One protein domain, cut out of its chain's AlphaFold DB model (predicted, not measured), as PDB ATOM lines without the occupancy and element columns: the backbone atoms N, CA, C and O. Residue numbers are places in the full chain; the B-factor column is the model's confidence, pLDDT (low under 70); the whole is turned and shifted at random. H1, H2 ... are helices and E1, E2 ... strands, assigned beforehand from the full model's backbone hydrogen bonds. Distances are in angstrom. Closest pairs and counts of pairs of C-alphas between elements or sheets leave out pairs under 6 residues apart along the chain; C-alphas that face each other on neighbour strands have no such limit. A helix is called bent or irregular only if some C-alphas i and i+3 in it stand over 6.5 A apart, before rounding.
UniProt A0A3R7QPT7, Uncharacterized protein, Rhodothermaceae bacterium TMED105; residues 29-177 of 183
ATOM      1  N   ALA A  29     194.503 171.911 229.178       82.69
ATOM      2  CA  ALA A  29     195.191 171.095 230.174       82.69
ATOM      3  C   ALA A  29     194.227 170.206 230.979       82.69
ATOM      4  O   ALA A  29     194.576 169.089 231.360       82.69
ATOM      5  N   TYR A  30     193.011 170.684 231.250       80.88
ATOM      6  CA  TYR A  30     191.980 169.896 231.916       80.88
ATOM      7  C   TYR A  30     191.466 168.749 231.039       80.88
ATOM      8  O   TYR A  30     191.317 167.628 231.528       80.88
ATOM      9  N   GLN A  31     191.216 169.006 229.752       79.50
ATOM     10  CA  GLN A  31     190.772 167.972 228.814       79.50
ATOM     11  C   GLN A  31     191.824 166.877 228.624       79.50
ATOM     12  O   GLN A  31     191.457 165.703 228.600       79.50
ATOM     13  N   ASP A  32     193.100 167.249 228.539       83.31
ATOM     14  CA  ASP A  32     194.200 166.292 228.395       83.31
ATOM     15  C   ASP A  32     194.327 165.413 229.640       83.31
ATOM     16  O   ASP A  32     194.343 164.191 229.535       83.31
ATOM     17  N   ARG A  33     194.290 166.011 230.839       83.75
ATOM     18  CA  ARG A  33     194.328 165.250 232.100       83.75
ATOM     19  C   ARG A  33     193.169 164.267 232.229       83.75
ATOM     20  O   ARG A  33     193.383 163.145 232.674       83.75
ATOM     21  N   ARG A  34     191.948 164.669 231.851       82.44
ATOM     22  CA  ARG A  34     190.784 163.767 231.873       82.44
ATOM     23  C   ARG A  34     190.919 162.628 230.873       82.44
ATOM     24  O   ARG A  34     190.499 161.521 231.182       82.44
ATOM     25  N   LEU A  35     191.483 162.897 229.697       84.88
ATOM     26  CA  LEU A  35     191.711 161.866 228.693       84.88
ATOM     27  C   LEU A  35     192.749 160.850 229.176       84.88
ATOM     28  O   LEU A  35     192.460 159.663 229.144       84.88
ATOM     29  N   SER A  36     193.899 161.307 229.678       85.94
ATOM     30  CA  SER A  36     194.936 160.415 230.210       85.94
ATOM     31  C   SER A  36     194.419 159.587 231.387       85.94
ATOM     32  O   SER A  36     194.616 158.379 231.423       85.94
ATOM     33  N   ALA A  37     193.673 160.205 232.309       86.69
ATOM     34  CA  ALA A  37     193.052 159.479 233.415       86.69
ATOM     35  C   ALA A  37     192.026 158.438 232.930       86.69
ATOM     36  O   ALA A  37     191.924 157.354 233.499       86.69
ATOM     37  N   PHE A  38     191.267 158.753 231.875       88.31
ATOM     38  CA  PHE A  38     190.347 157.800 231.260       88.31
ATOM     39  C   PHE A  38     191.094 156.642 230.592       88.31
ATOM     40  O   PHE A  38     190.715 155.498 230.805       88.31
ATOM     41  N   GLU A  39     192.151 156.926 229.829       88.44
ATOM     42  CA  GLU A  39     192.991 155.926 229.161       88.44
ATOM     43  C   GLU A  39     193.593 154.932 230.161       88.44
ATOM     44  O   GLU A  39     193.486 153.722 229.969       88.44
ATOM     45  N   GLU A  40     194.145 155.433 231.267       88.56
ATOM     46  CA  GLU A  40     194.721 154.606 232.333       88.56
ATOM     47  C   GLU A  40     193.666 153.746 233.049       88.56
ATOM     48  O   GLU A  40     193.937 152.602 233.417       88.56
ATOM     49  N   ALA A  41     192.452 154.274 233.235       88.88
ATOM     50  CA  ALA A  41     191.369 153.590 233.941       88.88
ATOM     51  C   ALA A  41     190.485 152.714 233.036       88.88
ATOM     52  O   ALA A  41     189.692 151.915 233.534       88.88
ATOM     53  N   LEU A  42     190.567 152.858 231.712       88.62
ATOM     54  CA  LEU A  42     189.702 152.137 230.779       88.62
ATOM     55  C   LEU A  42     189.836 150.608 230.916       88.62
ATOM     56  O   LEU A  42     188.801 149.942 230.981       88.62
ATOM     57  N   PRO A  43     191.046 150.021 231.029       87.12
ATOM     58  CA  PRO A  43     191.183 148.575 231.164       87.12
ATOM     59  C   PRO A  43     190.523 147.982 232.410       87.12
ATOM     60  O   PRO A  43     190.002 146.871 232.338       87.12
ATOM     61  N   SER A  44     190.554 148.680 233.549       87.31
ATOM     62  CA  SER A  44     189.881 148.218 234.770       87.31
ATOM     63  C   SER A  44     188.368 148.396 234.667       87.31
ATOM     64  O   SER A  44     187.621 147.480 234.988       87.31
ATOM     65  N   ARG A  45     187.907 149.520 234.113       88.25
ATOM     66  CA  ARG A  45     186.477 149.791 233.891       88.25
ATOM     67  C   ARG A  45     185.817 148.783 232.958       88.25
ATOM     68  O   ARG A  45     184.693 148.370 233.213       88.25
ATOM     69  N   LEU A  46     186.521 148.359 231.908       85.19
ATOM     70  CA  LEU A  46     186.045 147.312 231.004       85.19
ATOM     71  C   LEU A  46     185.995 145.934 231.676       85.19
ATOM     72  O   LEU A  46     185.149 145.132 231.310       85.19
ATOM     73  N   GLN A  47     186.847 145.646 232.662       83.88
ATOM     74  CA  GLN A  47     186.765 144.385 233.418       83.88
ATOM     75  C   GLN A  47     185.563 144.339 234.367       83.88
ATOM     76  O   GLN A  47     185.059 143.262 234.661       83.88
ATOM     77  N   GLU A  48     185.115 145.497 234.847       82.88
ATOM     78  CA  GLU A  48     183.934 145.635 235.706       82.88
ATOM     79  C   GLU A  48     182.643 145.863 234.904       82.88
ATOM     80  O   GLU A  48     181.554 145.927 235.475       82.88
ATOM     81  N   PHE A  49     182.751 146.021 233.583       82.62
ATOM     82  CA  PHE A  49     181.610 146.252 232.711       82.62
ATOM     83  C   PHE A  49     180.711 145.019 232.664       82.62
ATOM     84  O   PHE A  49     181.176 143.908 232.431       82.62
ATOM     85  N   SER A  50     179.408 145.236 232.833       77.69
ATOM     86  CA  SER A  50     178.396 144.204 232.640       77.69
ATOM     87  C   SER A  50     177.113 144.824 232.104       77.69
ATOM     88  O   SER A  50     176.598 145.799 232.670       77.69
ATOM     89  N   LEU A  51     176.585 144.248 231.023       74.06
ATOM     90  CA  LEU A  51     175.346 144.719 230.397       74.06
ATOM     91  C   LEU A  51     174.102 144.451 231.250       74.06
ATOM     92  O   LEU A  51     173.133 145.199 231.145       74.06
ATOM     93  N   ASP A  52     174.141 143.445 232.125       71.56
ATOM     94  CA  ASP A  52     173.015 143.062 232.992       71.56
ATOM     95  C   ASP A  52     172.606 144.179 233.964       71.56
ATOM     96  O   ASP A  52     171.483 144.214 234.467       71.56
ATOM     97  N   SER A  53     173.523 145.113 234.227       70.69
ATOM     98  CA  SER A  53     173.285 146.268 235.093       70.69
ATOM     99  C   SER A  53     172.580 147.439 234.394       70.69
ATOM    100  O   SER A  53     172.176 148.390 235.067       70.69
ATOM    101  N   LEU A  54     172.425 147.394 233.064       77.38
ATOM    102  CA  LEU A  54     171.897 148.496 232.261       77.38
ATOM    103  C   LEU A  54     170.464 148.240 231.796       77.38
ATOM    104  O   LEU A  54     170.101 147.147 231.366       77.38
ATOM    105  N   SER A  55     169.651 149.296 231.788       77.44
ATOM    106  CA  SER A  55     168.326 149.257 231.170       77.44
ATOM    107  C   SER A  55     168.438 149.327 229.648       77.44
ATOM    108  O   SER A  55     168.996 150.280 229.105       77.44
ATOM    109  N   ARG A  56     167.880 148.334 228.954       76.44
ATOM    110  CA  ARG A  56     167.772 148.312 227.489       76.44
ATOM    111  C   ARG A  56     166.687 149.291 227.012       76.44
ATOM    112  O   ARG A  56     165.661 149.429 227.673       76.44
ATOM    113  N   PHE A  57     166.902 149.944 225.869       70.44
ATOM    114  CA  PHE A  57     165.933 150.880 225.269       70.44
ATOM    115  C   PHE A  57     164.935 150.237 224.297       70.44
ATOM    116  O   PHE A  57     164.022 150.914 223.844       70.44
ATOM    117  N   ASP A  58     165.091 148.953 223.997       63.81
ATOM    118  CA  ASP A  58     164.319 148.245 222.975       63.81
ATOM    119  C   ASP A  58     162.837 148.072 223.367       63.81
ATOM    120  O   ASP A  58     162.542 147.517 224.428       63.81
ATOM    121  N   ASP A  59     161.927 148.544 222.507       53.62
ATOM    122  CA  ASP A  59     160.472 148.299 222.558       53.62
ATOM    123  C   ASP A  59     160.019 147.276 221.478       53.62
ATOM    124  O   ASP A  59     158.822 147.051 221.290       53.62
ATOM    125  N   GLY A  60     160.952 146.627 220.764       43.84
ATOM    126  CA  GLY A  60     160.675 145.493 219.875       43.84
ATOM    127  C   GLY A  60     160.538 144.167 220.633       43.84
ATOM    128  O   GLY A  60     161.075 144.028 221.728       43.84
ATOM    129  N   GLU A  61     159.787 143.215 220.051       38.47
ATOM    130  CA  GLU A  61     159.440 141.880 220.586       38.47
ATOM    131  C   GLU A  61     160.426 141.335 221.639       38.47
ATOM    132  O   GLU A  61     161.635 141.317 221.386       38.47
ATOM    133  N   PRO A  62     159.937 140.831 222.792       35.50
ATOM    134  CA  PRO A  62     160.797 140.270 223.821       35.50
ATOM    135  C   PRO A  62     161.610 139.131 223.211       35.50
ATOM    136  O   PRO A  62     161.101 138.033 222.990       35.50
ATOM    137  N   ILE A  63     162.890 139.390 222.943       43.00
ATOM    138  CA  ILE A  63     163.832 138.339 222.593       43.00
ATOM    139  C   ILE A  63     163.884 137.447 223.826       43.00
ATOM    140  O   ILE A  63     164.463 137.813 224.852       43.00
ATOM    141  N   SER A  64     163.191 136.310 223.752       30.88
ATOM    142  CA  SER A  64     163.174 135.317 224.812       30.88
ATOM    143  C   SER A  64     164.628 135.011 225.157       30.88
ATOM    144  O   SER A  64     165.405 134.610 224.289       30.88
ATOM    145  N   LEU A  65     164.997 135.211 226.424       43.22
ATOM    146  CA  LEU A  65     166.347 135.051 226.995       43.22
ATOM    147  C   LEU A  65     166.944 133.635 226.815       43.22
ATOM    148  O   LEU A  65     167.991 133.308 227.362       43.22
ATOM    149  N   THR A  66     166.265 132.772 226.063       37.72
ATOM    150  CA  THR A  66     166.679 131.432 225.656       37.72
ATOM    151  C   THR A  66     167.415 131.404 224.305       37.72
ATOM    152  O   THR A  66     168.078 130.411 224.024       37.72
ATOM    153  N   GLU A  67     167.363 132.466 223.486       40.34
ATOM    154  CA  GLU A  67     168.038 132.525 222.168       40.34
ATOM    155  C   GLU A  67     169.283 133.438 222.128       40.34
ATOM    156  O   GLU A  67     170.056 133.406 221.165       40.34
ATOM    157  N   SER A  68     169.559 134.205 223.190       44.03
ATOM    158  CA  SER A  68     170.745 135.070 223.309       44.03
ATOM    159  C   SER A  68     172.021 134.282 223.640       44.03
ATOM    160  O   SER A  68     172.662 134.477 224.671       44.03
ATOM    161  N   SER A  69     172.443 133.426 222.712       42.12
ATOM    162  CA  SER A  69     173.767 132.775 222.687       42.12
ATOM    163  C   SER A  69     174.952 133.766 222.718       42.12
ATOM    164  O   SER A  69     176.088 133.371 222.966       42.12
ATOM    165  N   TRP A  70     174.683 135.064 222.540       45.47
ATOM    166  CA  TRP A  70     175.637 136.174 222.592       45.47
ATOM    167  C   TRP A  70     176.134 136.532 223.999       45.47
ATOM    168  O   TRP A  70     177.249 137.027 224.131       45.47
ATOM    169  N   VAL A  71     175.348 136.250 225.046       48.41
ATOM    170  CA  VAL A  71     175.711 136.559 226.447       48.41
ATOM    171  C   VAL A  71     176.779 135.591 226.979       48.41
ATOM    172  O   VAL A  71     177.522 135.915 227.893       48.41
ATOM    173  N   GLN A  72     176.917 134.400 226.384       46.34
ATOM    174  CA  GLN A  72     177.864 133.382 226.863       46.34
ATOM    175  C   GLN A  72     179.235 133.435 226.175       46.34
ATOM    176  O   GLN A  72     180.198 132.853 226.673       46.34
ATOM    177  N   SER A  73     179.353 134.098 225.023       54.31
ATOM    178  CA  SER A  73     180.621 134.286 224.311       54.31
ATOM    179  C   SER A  73     180.504 135.484 223.365       54.31
ATOM    180  O   SER A  73     179.909 135.337 222.294       54.31
ATOM    181  N   PRO A  74     181.050 136.662 223.722       62.78
ATOM    182  CA  PRO A  74     181.052 137.810 222.823       62.78
ATOM    183  C   PRO A  74     181.694 137.434 221.479       62.78
ATOM    184  O   PRO A  74     182.855 137.013 221.449       62.78
ATOM    185  N   GLN A  75     180.965 137.571 220.359       71.81
ATOM    186  CA  GLN A  75     181.601 137.470 219.042       71.81
ATOM    187  C   GLN A  75     182.248 138.811 218.731       71.81
ATOM    188  O   GLN A  75     181.574 139.818 218.516       71.81
ATOM    189  N   TYR A  76     183.573 138.808 218.746       78.44
ATOM    190  CA  TYR A  76     184.366 139.949 218.329       78.44
ATOM    191  C   TYR A  76     184.313 140.104 216.801       78.44
ATOM    192  O   TYR A  76     184.243 139.099 216.086       78.44
ATOM    193  N   PRO A  77     184.396 141.341 216.288       87.50
ATOM    194  CA  PRO A  77     184.624 142.575 217.040       87.50
ATOM    195  C   PRO A  77     183.333 143.189 217.612       87.50
ATOM    196  O   PRO A  77     182.245 143.038 217.053       87.50
ATOM    197  N   ILE A  78     183.467 143.906 218.728       88.25
ATOM    198  CA  ILE A  78     182.376 144.633 219.399       88.25
ATOM    199  C   ILE A  78     182.698 146.119 219.376       88.25
ATOM    200  O   ILE A  78     183.829 146.508 219.646       88.25
ATOM    201  N   THR A  79     181.702 146.950 219.116       90.69
ATOM    202  CA  THR A  79     181.822 148.402 219.176       90.69
ATOM    203  C   THR A  79     180.844 148.938 220.213       90.69
ATOM    204  O   THR A  79     179.637 148.743 220.095       90.69
ATOM    205  N   LEU A  80     181.364 149.612 221.238       92.25
ATOM    206  CA  LEU A  80     180.573 150.369 222.206       92.25
ATOM    207  C   LEU A  80     180.552 151.831 221.758       92.25
ATOM    208  O   LEU A  80     181.613 152.435 221.601       92.25
ATOM    209  N   VAL A  81     179.372 152.416 221.585       93.75
ATOM    210  CA  VAL A  81     179.236 153.829 221.211       93.75
ATOM    211  C   VAL A  81     178.468 154.556 222.293       93.75
ATOM    212  O   VAL A  81     177.258 154.403 222.408       93.75
ATOM    213  N   PHE A  82     179.156 155.397 223.055       94.44
ATOM    214  CA  PHE A  82     178.514 156.380 223.916       94.44
ATOM    215  C   PHE A  82     178.101 157.582 223.080       94.44
ATOM    216  O   PHE A  82     178.957 158.270 222.522       94.44
ATOM    217  N   TRP A  83     176.804 157.854 223.007       94.88
ATOM    218  CA  TRP A  83     176.250 158.925 222.182       94.88
ATOM    219  C   TRP A  83     175.185 159.715 222.939       94.88
ATOM    220  O   TRP A  83     174.722 159.314 224.004       94.88
ATOM    221  N   ALA A  84     174.818 160.871 222.395       92.94
ATOM    222  CA  ALA A  84     173.808 161.748 222.966       92.94
ATOM    223  C   ALA A  84     172.831 162.223 221.879       92.94
ATOM    224  O   ALA A  84     173.304 162.669 220.827       92.94
ATOM    225  N   PRO A  85     171.505 162.206 222.112       90.38
ATOM    226  CA  PRO A  85     170.525 162.592 221.091       90.38
ATOM    227  C   PRO A  85     170.510 164.092 220.785       90.38
ATOM    228  O   PRO A  85     170.104 164.500 219.703       90.38
ATOM    229  N   TRP A  86     170.998 164.941 221.690       89.25
ATOM    230  CA  TRP A  86     171.121 166.382 221.432       89.25
ATOM    231  C   TRP A  86     172.388 166.766 220.649       89.25
ATOM    232  O   TRP A  86     172.595 167.946 220.359       89.25
ATOM    233  N   SER A  87     173.267 165.811 220.336       90.00
ATOM    234  CA  SER A  87     174.530 166.061 219.639       90.00
ATOM    235  C   SER A  87     174.470 165.506 218.220       90.00
ATOM    236  O   SER A  87     174.593 164.302 218.010       90.00
ATOM    237  N   GLY A  88     174.339 166.391 217.225       90.62
ATOM    238  CA  GLY A  88     174.342 165.989 215.813       90.62
ATOM    239  C   GLY A  88     175.614 165.237 215.405       90.62
ATOM    240  O   GLY A  88     175.544 164.285 214.637       90.62
ATOM    241  N   GLU A  89     176.761 165.603 215.988       90.62
ATOM    242  CA  GLU A  89     178.027 164.880 215.811       90.62
ATOM    243  C   GLU A  89     177.945 163.451 216.370       90.62
ATOM    244  O   GLU A  89     178.389 162.506 215.726       90.62
ATOM    245  N   SER A  90     177.336 163.271 217.546       92.81
ATOM    246  CA  SER A  90     177.168 161.945 218.146       92.81
ATOM    247  C   SER A  90     176.200 161.063 217.363       92.81
ATOM    248  O   SER A  90     176.461 159.871 217.227       92.81
ATOM    249  N   ILE A  91     175.113 161.639 216.840       92.38
ATOM    250  CA  ILE A  91     174.155 160.919 215.988       92.38
ATOM    251  C   ILE A  91     174.840 160.445 214.707       92.38
ATOM    252  O   ILE A  91     174.642 159.309 214.293       92.38
ATOM    253  N   GLU A  92     175.657 161.296 214.084       91.94
ATOM    254  CA  GLU A  92     176.351 160.931 212.851       91.94
ATOM    255  C   GLU A  92     177.380 159.819 213.077       91.94
ATOM    256  O   GLU A  92     177.428 158.872 212.297       91.94
ATOM    257  N   VAL A  93     178.143 159.871 214.174       91.88
ATOM    258  CA  VAL A  93     179.054 158.775 214.548       91.88
ATOM    259  C   VAL A  93     178.280 157.479 214.797       91.88
ATOM    260  O   VAL A  93     178.655 156.439 214.265       91.88
ATOM    261  N   LEU A  94     177.171 157.532 215.542       91.62
ATOM    262  CA  LEU A  94     176.324 156.357 215.757       91.62
ATOM    263  C   LEU A  94     175.807 155.783 214.431       91.62
ATOM    264  O   LEU A  94     175.881 154.575 214.227       91.62
ATOM    265  N   ARG A  95     175.320 156.638 213.521       90.25
ATOM    266  CA  ARG A  95     174.846 156.233 212.192       90.25
ATOM    267  C   ARG A  95     175.956 155.537 211.403       90.25
ATOM    268  O   ARG A  95     175.719 154.482 210.822       90.25
ATOM    269  N   GLN A  96     177.164 156.096 211.388       89.44
ATOM    270  CA  GLN A  96     178.303 155.508 210.677       89.44
ATOM    271  C   GLN A  96     178.673 154.126 211.224       89.44
ATOM    272  O   GLN A  96     178.875 153.197 210.439       89.44
ATOM    273  N   GLU A  97     178.694 153.971 212.548       88.69
ATOM    274  CA  GLU A  97     178.964 152.681 213.186       88.69
ATOM    275  C   GLU A  97     177.836 151.670 212.966       88.69
ATOM    276  O   GLU A  97     178.107 150.500 212.702       88.69
ATOM    277  N   ALA A  98     176.573 152.105 212.979       86.25
ATOM    278  CA  ALA A  98     175.424 151.241 212.698       86.25
ATOM    279  C   ALA A  98     175.446 150.703 211.260       86.25
ATOM    280  O   ALA A  98     175.127 149.542 211.006       86.25
ATOM    281  N   LEU A  99     175.901 151.524 210.309       82.62
ATOM    282  CA  LEU A  99     176.062 151.129 208.908       82.62
ATOM    283  C   LEU A  99     177.311 150.260 208.662       82.62
ATOM    284  O   LEU A  99     177.432 149.635 207.600       82.62
ATOM    285  N   SER A 100     178.239 150.193 209.619       76.56
ATOM    286  CA  SER A 100     179.457 149.389 209.540       76.56
ATOM    287  C   SER A 100     179.174 147.948 209.987       76.56
ATOM    288  O   SER A 100     179.221 147.615 211.165       76.56
ATOM    289  N   TYR A 101     178.946 147.030 209.038       67.75
ATOM    290  CA  TYR A 101     178.698 145.590 209.293       67.75
ATOM    291  C   TYR A 101     179.872 144.815 209.924       67.75
ATOM    292  O   TYR A 101     179.911 143.586 209.874       67.75
ATOM    293  N   ARG A 102     180.890 145.506 210.434       71.81
ATOM    294  CA  ARG A 102     182.132 144.882 210.885       71.81
ATOM    295  C   ARG A 102     182.024 144.308 212.288       71.81
ATOM    296  O   ARG A 102     182.750 143.364 212.561       71.81
ATOM    297  N   SER A 103     181.141 144.845 213.129       76.69
ATOM    298  CA  SER A 103     181.062 144.541 214.562       76.69
ATOM    299  C   SER A 103     179.630 144.489 215.081       76.69
ATOM    300  O   SER A 103     178.728 145.094 214.502       76.69
ATOM    301  N   VAL A 104     179.434 143.843 216.230       83.38
ATOM    302  CA  VAL A 104     178.231 144.078 217.042       83.38
ATOM    303  C   VAL A 104     178.289 145.480 217.620       83.38
ATOM    304  O   VAL A 104     179.299 145.855 218.209       83.38
ATOM    305  N   LEU A 105     177.209 146.240 217.464       87.50
ATOM    306  CA  LEU A 105     177.119 147.610 217.946       87.50
ATOM    307  C   LEU A 105     176.277 147.661 219.221       87.50
ATOM    308  O   LEU A 105     175.091 147.342 219.211       87.50
ATOM    309  N   ILE A 106     176.887 148.113 220.311       89.25
ATOM    310  CA  ILE A 106     176.205 148.431 221.563       89.25
ATOM    311  C   ILE A 106     176.131 149.955 221.662       89.25
ATOM    312  O   ILE A 106     177.122 150.633 221.943       89.25
ATOM    313  N   ALA A 107     174.946 150.495 221.406       91.12
ATOM    314  CA  ALA A 107     174.653 151.913 221.497       91.12
ATOM    315  C   ALA A 107     174.295 152.275 222.949       91.12
ATOM    316  O   ALA A 107     173.339 151.761 223.520       91.12
ATOM    317  N   LEU A 108     175.066 153.172 223.553       91.94
ATOM    318  CA  LEU A 108     174.939 153.605 224.943       91.94
ATOM    319  C   LEU A 108     174.504 155.072 224.957       91.94
ATOM    320  O   LEU A 108     175.336 155.980 224.882       91.94
ATOM    321  N   ALA A 109     173.194 155.314 225.012       92.06
ATOM    322  CA  ALA A 109     172.671 156.678 225.003       92.06
ATOM    323  C   ALA A 109     172.884 157.338 226.373       92.06
ATOM    324  O   ALA A 109     172.619 156.740 227.413       92.06
ATOM    325  N   VAL A 110     173.371 158.575 226.383       90.38
ATOM    326  CA  VAL A 110     173.658 159.340 227.601       90.38
ATOM    327  C   VAL A 110     172.586 160.415 227.782       90.38
ATOM    328  O   VAL A 110     172.301 161.126 226.833       90.38
ATOM    329  N   LYS A 111     172.046 160.553 229.004       72.19
ATOM    330  CA  LYS A 111     171.228 161.656 229.566       72.19
ATOM    331  C   LYS A 111     170.125 162.275 228.682       72.19
ATOM    332  O   LYS A 111     170.099 163.495 228.536       72.19
ATOM    333  N   ASP A 112     169.158 161.504 228.192       69.88
ATOM    334  CA  ASP A 112     167.975 162.070 227.509       69.88
ATOM    335  C   ASP A 112     166.666 161.361 227.892       69.88
ATOM    336  O   ASP A 112     166.666 160.382 228.640       69.88
ATOM    337  N   SER A 113     165.538 161.862 227.384       78.38
ATOM    338  CA  SER A 113     164.255 161.171 227.437       78.38
ATOM    339  C   SER A 113     164.271 159.928 226.542       78.38
ATOM    340  O   SER A 113     164.856 159.925 225.455       78.38
ATOM    341  N   LYS A 114     163.572 158.871 226.976       79.44
ATOM    342  CA  LYS A 114     163.408 157.639 226.186       79.44
ATOM    343  C   LYS A 114     162.865 157.935 224.782       79.44
ATOM    344  O   LYS A 114     163.324 157.346 223.816       79.44
ATOM    345  N   GLU A 115     161.933 158.880 224.672       82.81
ATOM    346  CA  GLU A 115     161.309 159.279 223.407       82.81
ATOM    347  C   GLU A 115     162.318 159.869 222.411       82.81
ATOM    348  O   GLU A 115     162.339 159.472 221.250       82.81
ATOM    349  N   ASN A 116     163.206 160.764 222.857       85.31
ATOM    350  CA  ASN A 116     164.230 161.350 221.987       85.31
ATOM    351  C   ASN A 116     165.233 160.302 221.506       85.31
ATOM    352  O   ASN A 116     165.601 160.290 220.330       85.31
ATOM    353  N   VAL A 117     165.658 159.416 222.411       87.12
ATOM    354  CA  VAL A 117     166.542 158.295 222.077       87.12
ATOM    355  C   VAL A 117     165.878 157.403 221.032       87.12
ATOM    356  O   VAL A 117     166.486 157.137 219.997       87.12
ATOM    357  N   GLN A 118     164.624 157.010 221.261       85.88
ATOM    358  CA  GLN A 118     163.889 156.132 220.355       85.88
ATOM    359  C   GLN A 118     163.697 156.768 218.978       85.88
ATOM    360  O   GLN A 118     163.989 156.128 217.976       85.88
ATOM    361  N   ASN A 119     163.329 158.050 218.917       87.75
ATOM    362  CA  ASN A 119     163.190 158.769 217.652       87.75
ATOM    363  C   ASN A 119     164.480 158.727 216.817       87.75
ATOM    364  O   ASN A 119     164.425 158.571 215.600       87.75
ATOM    365  N   VAL A 120     165.655 158.878 217.437       88.50
ATOM    366  CA  VAL A 120     166.930 158.785 216.708       88.50
ATOM    367  C   VAL A 120     167.203 157.353 216.243       88.50
ATOM    368  O   VAL A 120     167.608 157.168 215.096       88.50
ATOM    369  N   LEU A 121     166.968 156.357 217.101       87.19
ATOM    370  CA  LEU A 121     167.175 154.946 216.762       87.19
ATOM    371  C   LEU A 121     166.259 154.501 215.615       87.19
ATOM    372  O   LEU A 121     166.756 153.949 214.640       87.19
ATOM    373  N   ASP A 122     164.971 154.845 215.672       85.88
ATOM    374  CA  ASP A 122     163.985 154.541 214.628       85.88
ATOM    375  C   ASP A 122     164.381 155.161 213.283       85.88
ATOM    376  O   ASP A 122     164.258 154.524 212.235       85.88
ATOM    377  N   ASN A 123     164.901 156.395 213.296       86.56
ATOM    378  CA  ASN A 123     165.410 157.034 212.085       86.56
ATOM    379  C   ASN A 123     166.589 156.244 211.495       86.56
ATOM    380  O   ASN A 123     166.586 155.966 210.297       86.56
ATOM    381  N   ILE A 124     167.558 155.831 212.316       84.50
ATOM    382  CA  ILE A 124     168.723 155.055 211.858       84.50
ATOM    383  C   ILE A 124     168.296 153.670 211.344       84.50
ATOM    384  O   ILE A 124     168.723 153.256 210.265       84.50
ATOM    385  N   ASP A 125     167.407 152.977 212.055       80.62
ATOM    386  CA  ASP A 125     166.903 151.662 211.646       80.62
ATOM    387  C   ASP A 125     166.059 151.729 210.366       80.62
ATOM    388  O   ASP A 125     166.107 150.810 209.542       80.62
ATOM    389  N   SER A 126     165.330 152.831 210.151       77.31
ATOM    390  CA  SER A 126     164.575 153.064 208.914       77.31
ATOM    391  C   SER A 126     165.475 153.260 207.688       77.31
ATOM    392  O   SER A 126     165.103 152.855 206.584       77.31
ATOM    393  N   GLU A 127     166.672 153.832 207.868       77.50
ATOM    394  CA  GLU A 127     167.665 153.986 206.799       77.50
ATOM    395  C   GLU A 127     168.240 152.618 206.391       77.50
ATOM    396  O   GLU A 127     168.454 152.349 205.201       77.50
ATOM    397  N   ARG A 128     168.468 151.725 207.364       66.00
ATOM    398  CA  ARG A 128     168.831 150.327 207.120       66.00
ATOM    399  C   ARG A 128     168.660 149.501 208.402       66.00
ATOM    400  O   ARG A 128     169.336 149.810 209.379       66.00
ATOM    401  N   PRO A 129     167.872 148.406 208.399       62.44
ATOM    402  CA  PRO A 129     167.689 147.594 209.595       62.44
ATOM    403  C   PRO A 129     169.025 146.970 210.005       62.44
ATOM    404  O   PRO A 129     169.544 146.053 209.351       62.44
ATOM    405  N   SER A 130     169.597 147.499 211.082       58.34
ATOM    406  CA  SER A 130     170.886 147.081 211.609       58.34
ATOM    407  C   SER A 130     170.665 145.841 212.465       58.34
ATOM    408  O   SER A 130     170.382 145.929 213.653       58.34
ATOM    409  N   ARG A 131     170.785 144.649 211.864       57.59
ATOM    410  CA  ARG A 131     170.560 143.355 212.552       57.59
ATOM    411  C   ARG A 131     171.449 143.111 213.788       57.59
ATOM    412  O   ARG A 131     171.255 142.102 214.458       57.59
ATOM    413  N   SER A 132     172.416 143.980 214.075       68.06
ATOM    414  CA  SER A 132     173.399 143.830 215.151       68.06
ATOM    415  C   SER A 132     173.539 145.060 216.058       68.06
ATOM    416  O   SER A 132     174.539 145.147 216.772       68.06
ATOM    417  N   MET A 133     172.587 146.003 216.035       81.00
ATOM    418  CA  MET A 133     172.576 147.149 216.953       81.00
ATOM    419  C   MET A 133     171.688 146.864 218.167       81.00
ATOM    420  O   MET A 133     170.526 146.495 218.023       81.00
ATOM    421  N   ILE A 134     172.231 147.052 219.369       83.25
ATOM    422  CA  ILE A 134     171.500 146.933 220.634       83.25
ATOM    423  C   ILE A 134     171.688 148.230 221.413       83.25
ATOM    424  O   ILE A 134     172.815 148.690 221.571       83.25
ATOM    425  N   SER A 135     170.597 148.814 221.907       86.12
ATOM    426  CA  SER A 135     170.632 150.099 222.609       86.12
ATOM    427  C   SER A 135     170.337 149.965 224.105       86.12
ATOM    428  O   SER A 135     169.377 149.298 224.499       86.12
ATOM    429  N   TYR A 136     171.143 150.628 224.935       86.56
ATOM    430  CA  TYR A 136     171.045 150.665 226.396       86.56
ATOM    431  C   TYR A 136     171.197 152.092 226.937       86.56
ATOM    432  O   TYR A 136     171.795 152.962 226.294       86.56
ATOM    433  N   ASP A 137     170.702 152.319 228.155       87.19
ATOM    434  CA  ASP A 137     170.992 153.524 228.930       87.19
ATOM    435  C   ASP A 137     172.449 153.514 229.389       87.19
ATOM    436  O   ASP A 137     172.842 152.822 230.326       87.19
ATOM    437  N   GLY A 138     173.261 154.308 228.697       88.06
ATOM    438  CA  GLY A 138     174.665 154.528 229.002       88.06
ATOM    439  C   GLY A 138     174.893 155.567 230.096       88.06
ATOM    440  O   GLY A 138     176.039 155.780 230.491       88.06
ATOM    441  N   THR A 139     173.850 156.233 230.599       88.62
ATOM    442  CA  THR A 139     173.975 157.309 231.593       88.62
ATOM    443  C   THR A 139     174.706 156.885 232.870       88.62
ATOM    444  O   THR A 139     175.573 157.652 233.311       88.62
ATOM    445  N   PRO A 140     174.433 155.705 233.468       87.50
ATOM    446  CA  PRO A 140     175.151 155.258 234.662       87.50
ATOM    447  C   PRO A 140     176.651 155.094 234.404       87.50
ATOM    448  O   PRO A 140     177.476 155.574 235.181       87.50
ATOM    449  N   LEU A 141     177.014 154.501 233.264       87.94
ATOM    450  CA  LEU A 141     178.409 154.286 232.878       87.94
ATOM    451  C   LEU A 141     179.115 155.579 232.504       87.94
ATOM    452  O   LEU A 141     180.264 155.774 232.875       87.94
ATOM    453  N   TYR A 142     178.428 156.503 231.837       88.50
ATOM    454  CA  TYR A 142     178.984 157.818 231.540       88.50
ATOM    455  C   TYR A 142     179.428 158.552 232.809       88.50
ATOM    456  O   TYR A 142     180.468 159.213 232.815       88.50
ATOM    457  N   GLN A 143     178.657 158.413 233.890       87.81
ATOM    458  CA  GLN A 143     178.985 158.996 235.187       87.81
ATOM    459  C   GLN A 143     180.085 158.204 235.901       87.81
ATOM    460  O   GLN A 143     181.074 158.801 236.314       87.81
ATOM    461  N   ALA A 144     179.946 156.880 236.001       87.56
ATOM    462  CA  ALA A 144     180.899 156.020 236.706       87.56
ATOM    463  C   ALA A 144     182.291 156.010 236.052       87.56
ATOM    464  O   ALA A 144     183.312 155.984 236.734       87.56
ATOM    465  N   TRP A 145     182.345 156.049 234.721       88.88
ATOM    466  CA  TRP A 145     183.590 156.064 233.955       88.88
ATOM    467  C   TRP A 145     184.095 157.480 233.688       88.88
ATOM    468  O   TRP A 145     185.097 157.651 232.996       88.88
ATOM    469  N   GLU A 146     183.421 158.505 234.212       88.81
ATOM    470  CA  GLU A 146     183.804 159.908 234.045       88.81
ATOM    471  C   GLU A 146     184.180 160.252 232.595       88.81
ATOM    472  O   GLU A 146     185.192 160.924 232.350       88.81
ATOM    473  N   LEU A 147     183.387 159.763 231.630       88.06
ATOM    474  CA  LEU A 147     183.746 159.795 230.211       88.06
ATOM    475  C   LEU A 147     184.164 161.211 229.781       88.06
ATOM    476  O   LEU A 147     183.488 162.193 230.120       88.06
ATOM    477  N   PRO A 148     185.284 161.353 229.047       85.75
ATOM    478  CA  PRO A 148     185.838 162.661 228.706       85.75
ATOM    479  C   PRO A 148     184.896 163.478 227.811       85.75
ATOM    480  O   PRO A 148     184.908 164.708 227.887       85.75
ATOM    481  N   GLY A 149     184.046 162.811 227.025       87.62
ATOM    482  CA  GLY A 149     182.997 163.439 226.230       87.62
ATOM    483  C   GLY A 149     182.114 162.434 225.489       87.62
ATOM    484  O   GLY A 149     182.267 161.222 225.626       87.62
ATOM    485  N   VAL A 150     181.189 162.966 224.692       89.62
ATOM    486  CA  VAL A 150     180.376 162.219 223.724       89.62
ATOM    487  C   VAL A 150     180.505 162.891 222.344       89.62
ATOM    488  O   VAL A 150     180.543 164.121 222.292       89.62
ATOM    489  N   PRO A 151     180.575 162.132 221.235       92.88
ATOM    490  CA  PRO A 151     180.592 160.673 221.212       92.88
ATOM    491  C   PRO A 151     181.910 160.100 221.757       92.88
ATOM    492  O   PRO A 151     182.958 160.727 221.633       92.88
ATOM    493  N   THR A 152     181.857 158.921 222.368       92.81
ATOM    494  CA  THR A 152     183.052 158.107 222.639       92.81
ATOM    495  C   THR A 152     182.805 156.721 222.071       92.81
ATOM    496  O   THR A 152     181.808 156.090 222.412       92.81
ATOM    497  N   VAL A 153     183.703 156.261 221.209       93.31
ATOM    498  CA  VAL A 153     183.622 154.958 220.552       93.31
ATOM    499  C   VAL A 153     184.732 154.074 221.091       93.31
ATOM    500  O   VAL A 153     185.876 154.510 221.177       93.31
ATOM    501  N   ILE A 154     184.406 152.845 221.468       92.38
ATOM    502  CA  ILE A 154     185.365 151.833 221.909       92.38
ATOM    503  C   ILE A 154     185.184 150.626 220.996       92.38
ATOM    504  O   ILE A 154     184.161 149.949 221.060       92.38
ATOM    505  N   HIS A 155     186.177 150.347 220.164       91.75
ATOM    506  CA  HIS A 155     186.228 149.152 219.335       91.75
ATOM    507  C   HIS A 155     187.066 148.088 220.027       91.75
ATOM    508  O   HIS A 155     188.252 148.276 220.280       91.75
ATOM    509  N   LEU A 156     186.461 146.947 220.302       90.06
ATOM    510  CA  LEU A 156     187.117 145.753 220.802       90.06
ATOM    511  C   LEU A 156     187.330 144.808 219.622       90.06
ATOM    512  O   LEU A 156     186.387 144.196 219.121       90.06
ATOM    513  N   GLU A 157     188.575 144.694 219.167       88.69
ATOM    514  CA  GLU A 157     188.958 143.771 218.092       88.69
ATOM    515  C   GLU A 157     189.014 142.323 218.586       88.69
ATOM    516  O   GLU A 157     188.786 141.380 217.829       88.69
ATOM    517  N   SER A 158     189.338 142.141 219.865       86.56
ATOM    518  CA  SER A 158     189.385 140.850 220.540       86.56
ATOM    519  C   SER A 158     189.071 141.021 222.022       86.56
ATOM    520  O   SER A 158     188.942 142.139 222.523       86.56
ATOM    521  N   SER A 159     189.029 139.913 222.760       83.69
ATOM    522  CA  SER A 159     188.808 139.951 224.205       83.69
ATOM    523  C   SER A 159     189.893 140.659 224.997       83.69
ATOM    524  O   SER A 159     189.681 140.963 226.161       83.69
ATOM    525  N   THR A 160     191.051 140.946 224.409       86.19
ATOM    526  CA  THR A 160     192.152 141.595 225.128       86.19
ATOM    527  C   THR A 160     192.670 142.847 224.447       86.19
ATOM    528  O   THR A 160     193.573 143.483 224.985       86.19
ATOM    529  N   LYS A 161     192.143 143.217 223.278       89.50
ATOM    530  CA  LYS A 161     192.646 144.350 222.503       89.50
ATOM    531  C   LYS A 161     191.510 145.194 221.969       89.50
ATOM    532  O   LYS A 161     190.526 144.674 221.444       89.50
ATOM    533  N   GLY A 162     191.713 146.498 222.038       90.56
ATOM    534  CA  GLY A 162     190.804 147.450 221.447       90.56
ATOM    535  C   GLY A 162     191.455 148.794 221.198       90.56
ATOM    536  O   GLY A 162     192.606 149.045 221.561       90.56
ATOM    537  N   VAL A 163     190.679 149.658 220.571       91.75
ATOM    538  CA  VAL A 163     190.987 151.066 220.377       91.75
ATOM    539  C   VAL A 163     189.794 151.886 220.838       91.75
ATOM    540  O   VAL A 163     188.654 151.440 220.729       91.75
ATOM    541  N   PHE A 164     190.028 153.086 221.349       91.31
ATOM    542  CA  PHE A 164     188.948 154.027 221.614       91.31
ATOM    543  C   PHE A 164     189.215 155.380 220.966       91.31
ATOM    544  O   PHE A 164     190.358 155.773 220.734       91.31
ATOM    545  N   VAL A 165     188.132 156.090 220.668       90.75
ATOM    546  CA  VAL A 165     188.123 157.409 220.040       90.75
ATOM    547  C   VAL A 165     187.150 158.295 220.813       90.75
ATOM    548  O   VAL A 165     186.030 157.886 221.113       90.75
ATOM    549  N   VAL A 166     187.572 159.515 221.143       87.31
ATOM    550  CA  VAL A 166     186.737 160.510 221.835       87.31
ATOM    551  C   VAL A 166     186.485 161.688 220.896       87.31
ATOM    552  O   VAL A 166     187.419 162.398 220.518       87.31
ATOM    553  N   GLY A 167     185.219 161.933 220.562       84.12
ATOM    554  CA  GLY A 167     184.803 162.901 219.544       84.12
ATOM    555  C   GLY A 167     185.159 162.458 218.121       84.12
ATOM    556  O   GLY A 167     185.578 161.329 217.900       84.12
ATOM    557  N   THR A 168     185.019 163.356 217.143       72.12
ATOM    558  CA  THR A 168     185.340 163.062 215.725       72.12
ATOM    559  C   THR A 168     186.748 163.449 215.276       72.12
ATOM    560  O   THR A 168     187.143 163.145 214.155       72.12
ATOM    561  N   ARG A 169     187.514 164.166 216.108       62.22
ATOM    562  CA  ARG A 169     188.776 164.815 215.690       62.22
ATOM    563  C   ARG A 169     190.034 164.289 216.374       62.22
ATOM    564  O   ARG A 169     191.098 164.866 216.168       62.22
ATOM    565  N   ARG A 170     189.920 163.281 217.236       65.75
ATOM    566  CA  ARG A 170     191.059 162.752 217.996       65.75
ATOM    567  C   ARG A 170     191.538 161.438 217.399       65.75
ATOM    568  O   ARG A 170     190.732 160.659 216.900       65.75
ATOM    569  N   ASP A 171     192.845 161.219 217.481       74.81
ATOM    570  CA  ASP A 171     193.466 159.960 217.086       74.81
ATOM    571  C   ASP A 171     192.947 158.811 217.960       74.81
ATOM    572  O   ASP A 171     192.648 158.989 219.145       74.81
ATOM    573  N   SER A 172     192.839 157.625 217.364       84.00
ATOM    574  CA  SER A 172     192.473 156.414 218.089       84.00
ATOM    575  C   SER A 172     193.576 156.018 219.062       84.00
ATOM    576  O   SER A 172     194.741 155.908 218.670       84.00
ATOM    577  N   VAL A 173     193.201 155.727 220.300       85.56
ATOM    578  CA  VAL A 173     194.117 155.272 221.344       85.56
ATOM    579  C   VAL A 173     193.946 153.770 221.526       85.56
ATOM    580  O   VAL A 173     192.854 153.293 221.832       85.56
ATOM    581  N   ALA A 174     195.022 153.015 221.309       88.75
ATOM    582  CA  ALA A 174     195.024 151.568 221.481       88.75
ATOM    583  C   ALA A 174     195.244 151.184 222.944       88.75
ATOM    584  O   ALA A 174     196.065 151.781 223.636       88.75
ATOM    585  N   PHE A 175     194.559 150.139 223.394       87.50
ATOM    586  CA  PHE A 175     194.718 149.594 224.734       87.50
ATOM    587  C   PHE A 175     194.717 148.067 224.715       87.50
ATOM    588  O   PHE A 175     194.251 147.411 223.777       87.50
ATOM    589  N   THR A 176     195.237 147.492 225.795       87.50
ATOM    590  CA  THR A 176     195.241 146.049 226.025       87.50
ATOM    591  C   THR A 176     194.694 145.733 227.403       87.50
ATOM    592  O   THR A 176     195.037 146.406 228.375       87.50
ATOM    593  N   LEU A 177     193.882 144.688 227.497       83.31
ATOM    594  CA  LEU A 177     193.326 144.208 228.752       83.31
ATOM    595  C   LEU A 177     194.202 143.082 229.318       83.31
ATOM    596  O   LEU A 177     194.626 142.201 228.565       83.31
TER     597      LEU A 177
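What this domain is: This is residues 29 to 177 of the 183 residues of an uncharacterized protein of Rhodothermaceae bacterium TMED105 (UniProt A0A3R7QPT7). A twisted sheet of six strands runs through the domain, with H2 and H3 packed side on over the half made by E1, E2 and E3, while H1 grazes it near the E6 edge and H4 grazes it near E2 and E1. Between H1 and E1 a long stretch with no named element loops away from the body, and its residues 60 to 70 stick out. The printed part has 149 residues, with four named helices and six named strands in the order H1 E1 H2 E2 H3 E3 H4 E4 E5 E6, a mixed class of helices and strands. The sheet runs E3 E2 E1 E4 E5 E6 and is mixed, parallel from E3 to E1 and antiparallel from E1 to E6. The whole is compact, with a radius of gyration of the C-alphas of 14.9 A and spans of 46 by 33 by 26 A.

How they stand to each other: H1, residues 29 to 47, only grazes the sheet with its residues 35 to 43; the closest C-alphas of H1 and E6, residues 173 to 176, are those of Pro 43 and Thr 176, 7.0 A apart. H1 is irregular, with C-alphas 40 and 43 at 7.1 A, and has a kink of 44 degrees near residue 41. E1, residues 78 to 83, H2, residues 88 to 99, and E2, residues 104 to 109, make a strand-helix-strand unit, two parallel neighbour strands with a helix between, and its crossover is right-handed. E2 and E1 are parallel at 19 degrees, with N 81 and O 106 within hydrogen-bond range at 2.9 A. H2 has a height over the sheet of 9.3 A and runs along the strands, at 18 degrees to E1 on the local plane; C-alphas Trp 83 and Ser 90, the closest of E1 and H2, are 5.1 A apart. E2, H3, residues 114 to 127, and E3, residues 133 to 137, make a second such unit, also right-handed. H3 lies over E3 and E2 at a height over the sheet of 10.3 A. H2 and H3 only just touch, with 3 pairs of C-alphas within 8 A, the closest being Arg 95 and Ile 124 at 6.2 A; they run the same way at a steep tilt of 47 degrees. E3 and E2 are parallel at 28 degrees, with N 136 and O 107 at 2.8 A. H4, residues 139 to 144, only grazes the sheet with its residues 139 to 142. E4, residues 152 to 158, is antiparallel to E1 at 174 degrees, with N 80 and O 154 at 2.8 A. E4, E5, residues 161 to 166, and E6 form a meander, each strand the antiparallel neighbour of the one before; E4 and E5 are a hairpin, with N 155 and O 163 at 2.8 A, and so are E5 and E6, with N 164 and O 173 at 2.9 A. In H2, H3 and H4 every O i to N i+4 pair is within hydrogen-bond range, and in H1 13 of 15 are.

Where its parts are: H1 begins at C-alpha 29, (195.191, 171.095, 230.174), and is 28.2 A long. E1 is 15.8 A, H2 16.5 A, E2 15.9 A, H3 20.2 A and E3 13.7 A long. H4 is 8.7 A, E4 18.5 A, E5 17.2 A and E6 10.4 A long. E4 begins at C-alpha 152, (183.052, 158.107, 222.639), and E6 ends at C-alpha 176, (195.241, 146.049, 226.025).

The domain as a whole: The two C-alphas farthest apart are those of Ala 29 and Thr 66, 49.1 A. The printed part has no cut. The link from H1 to E1, 30 residues, is long. Without residues 60 to 70, which stand free, the body spans 38 by 35 by 27 A. The mean pLDDT of the printed part is 79.9, and it is under 70 at residues 58 to 74, 101, 112, 128 to 132 and 169 to 170.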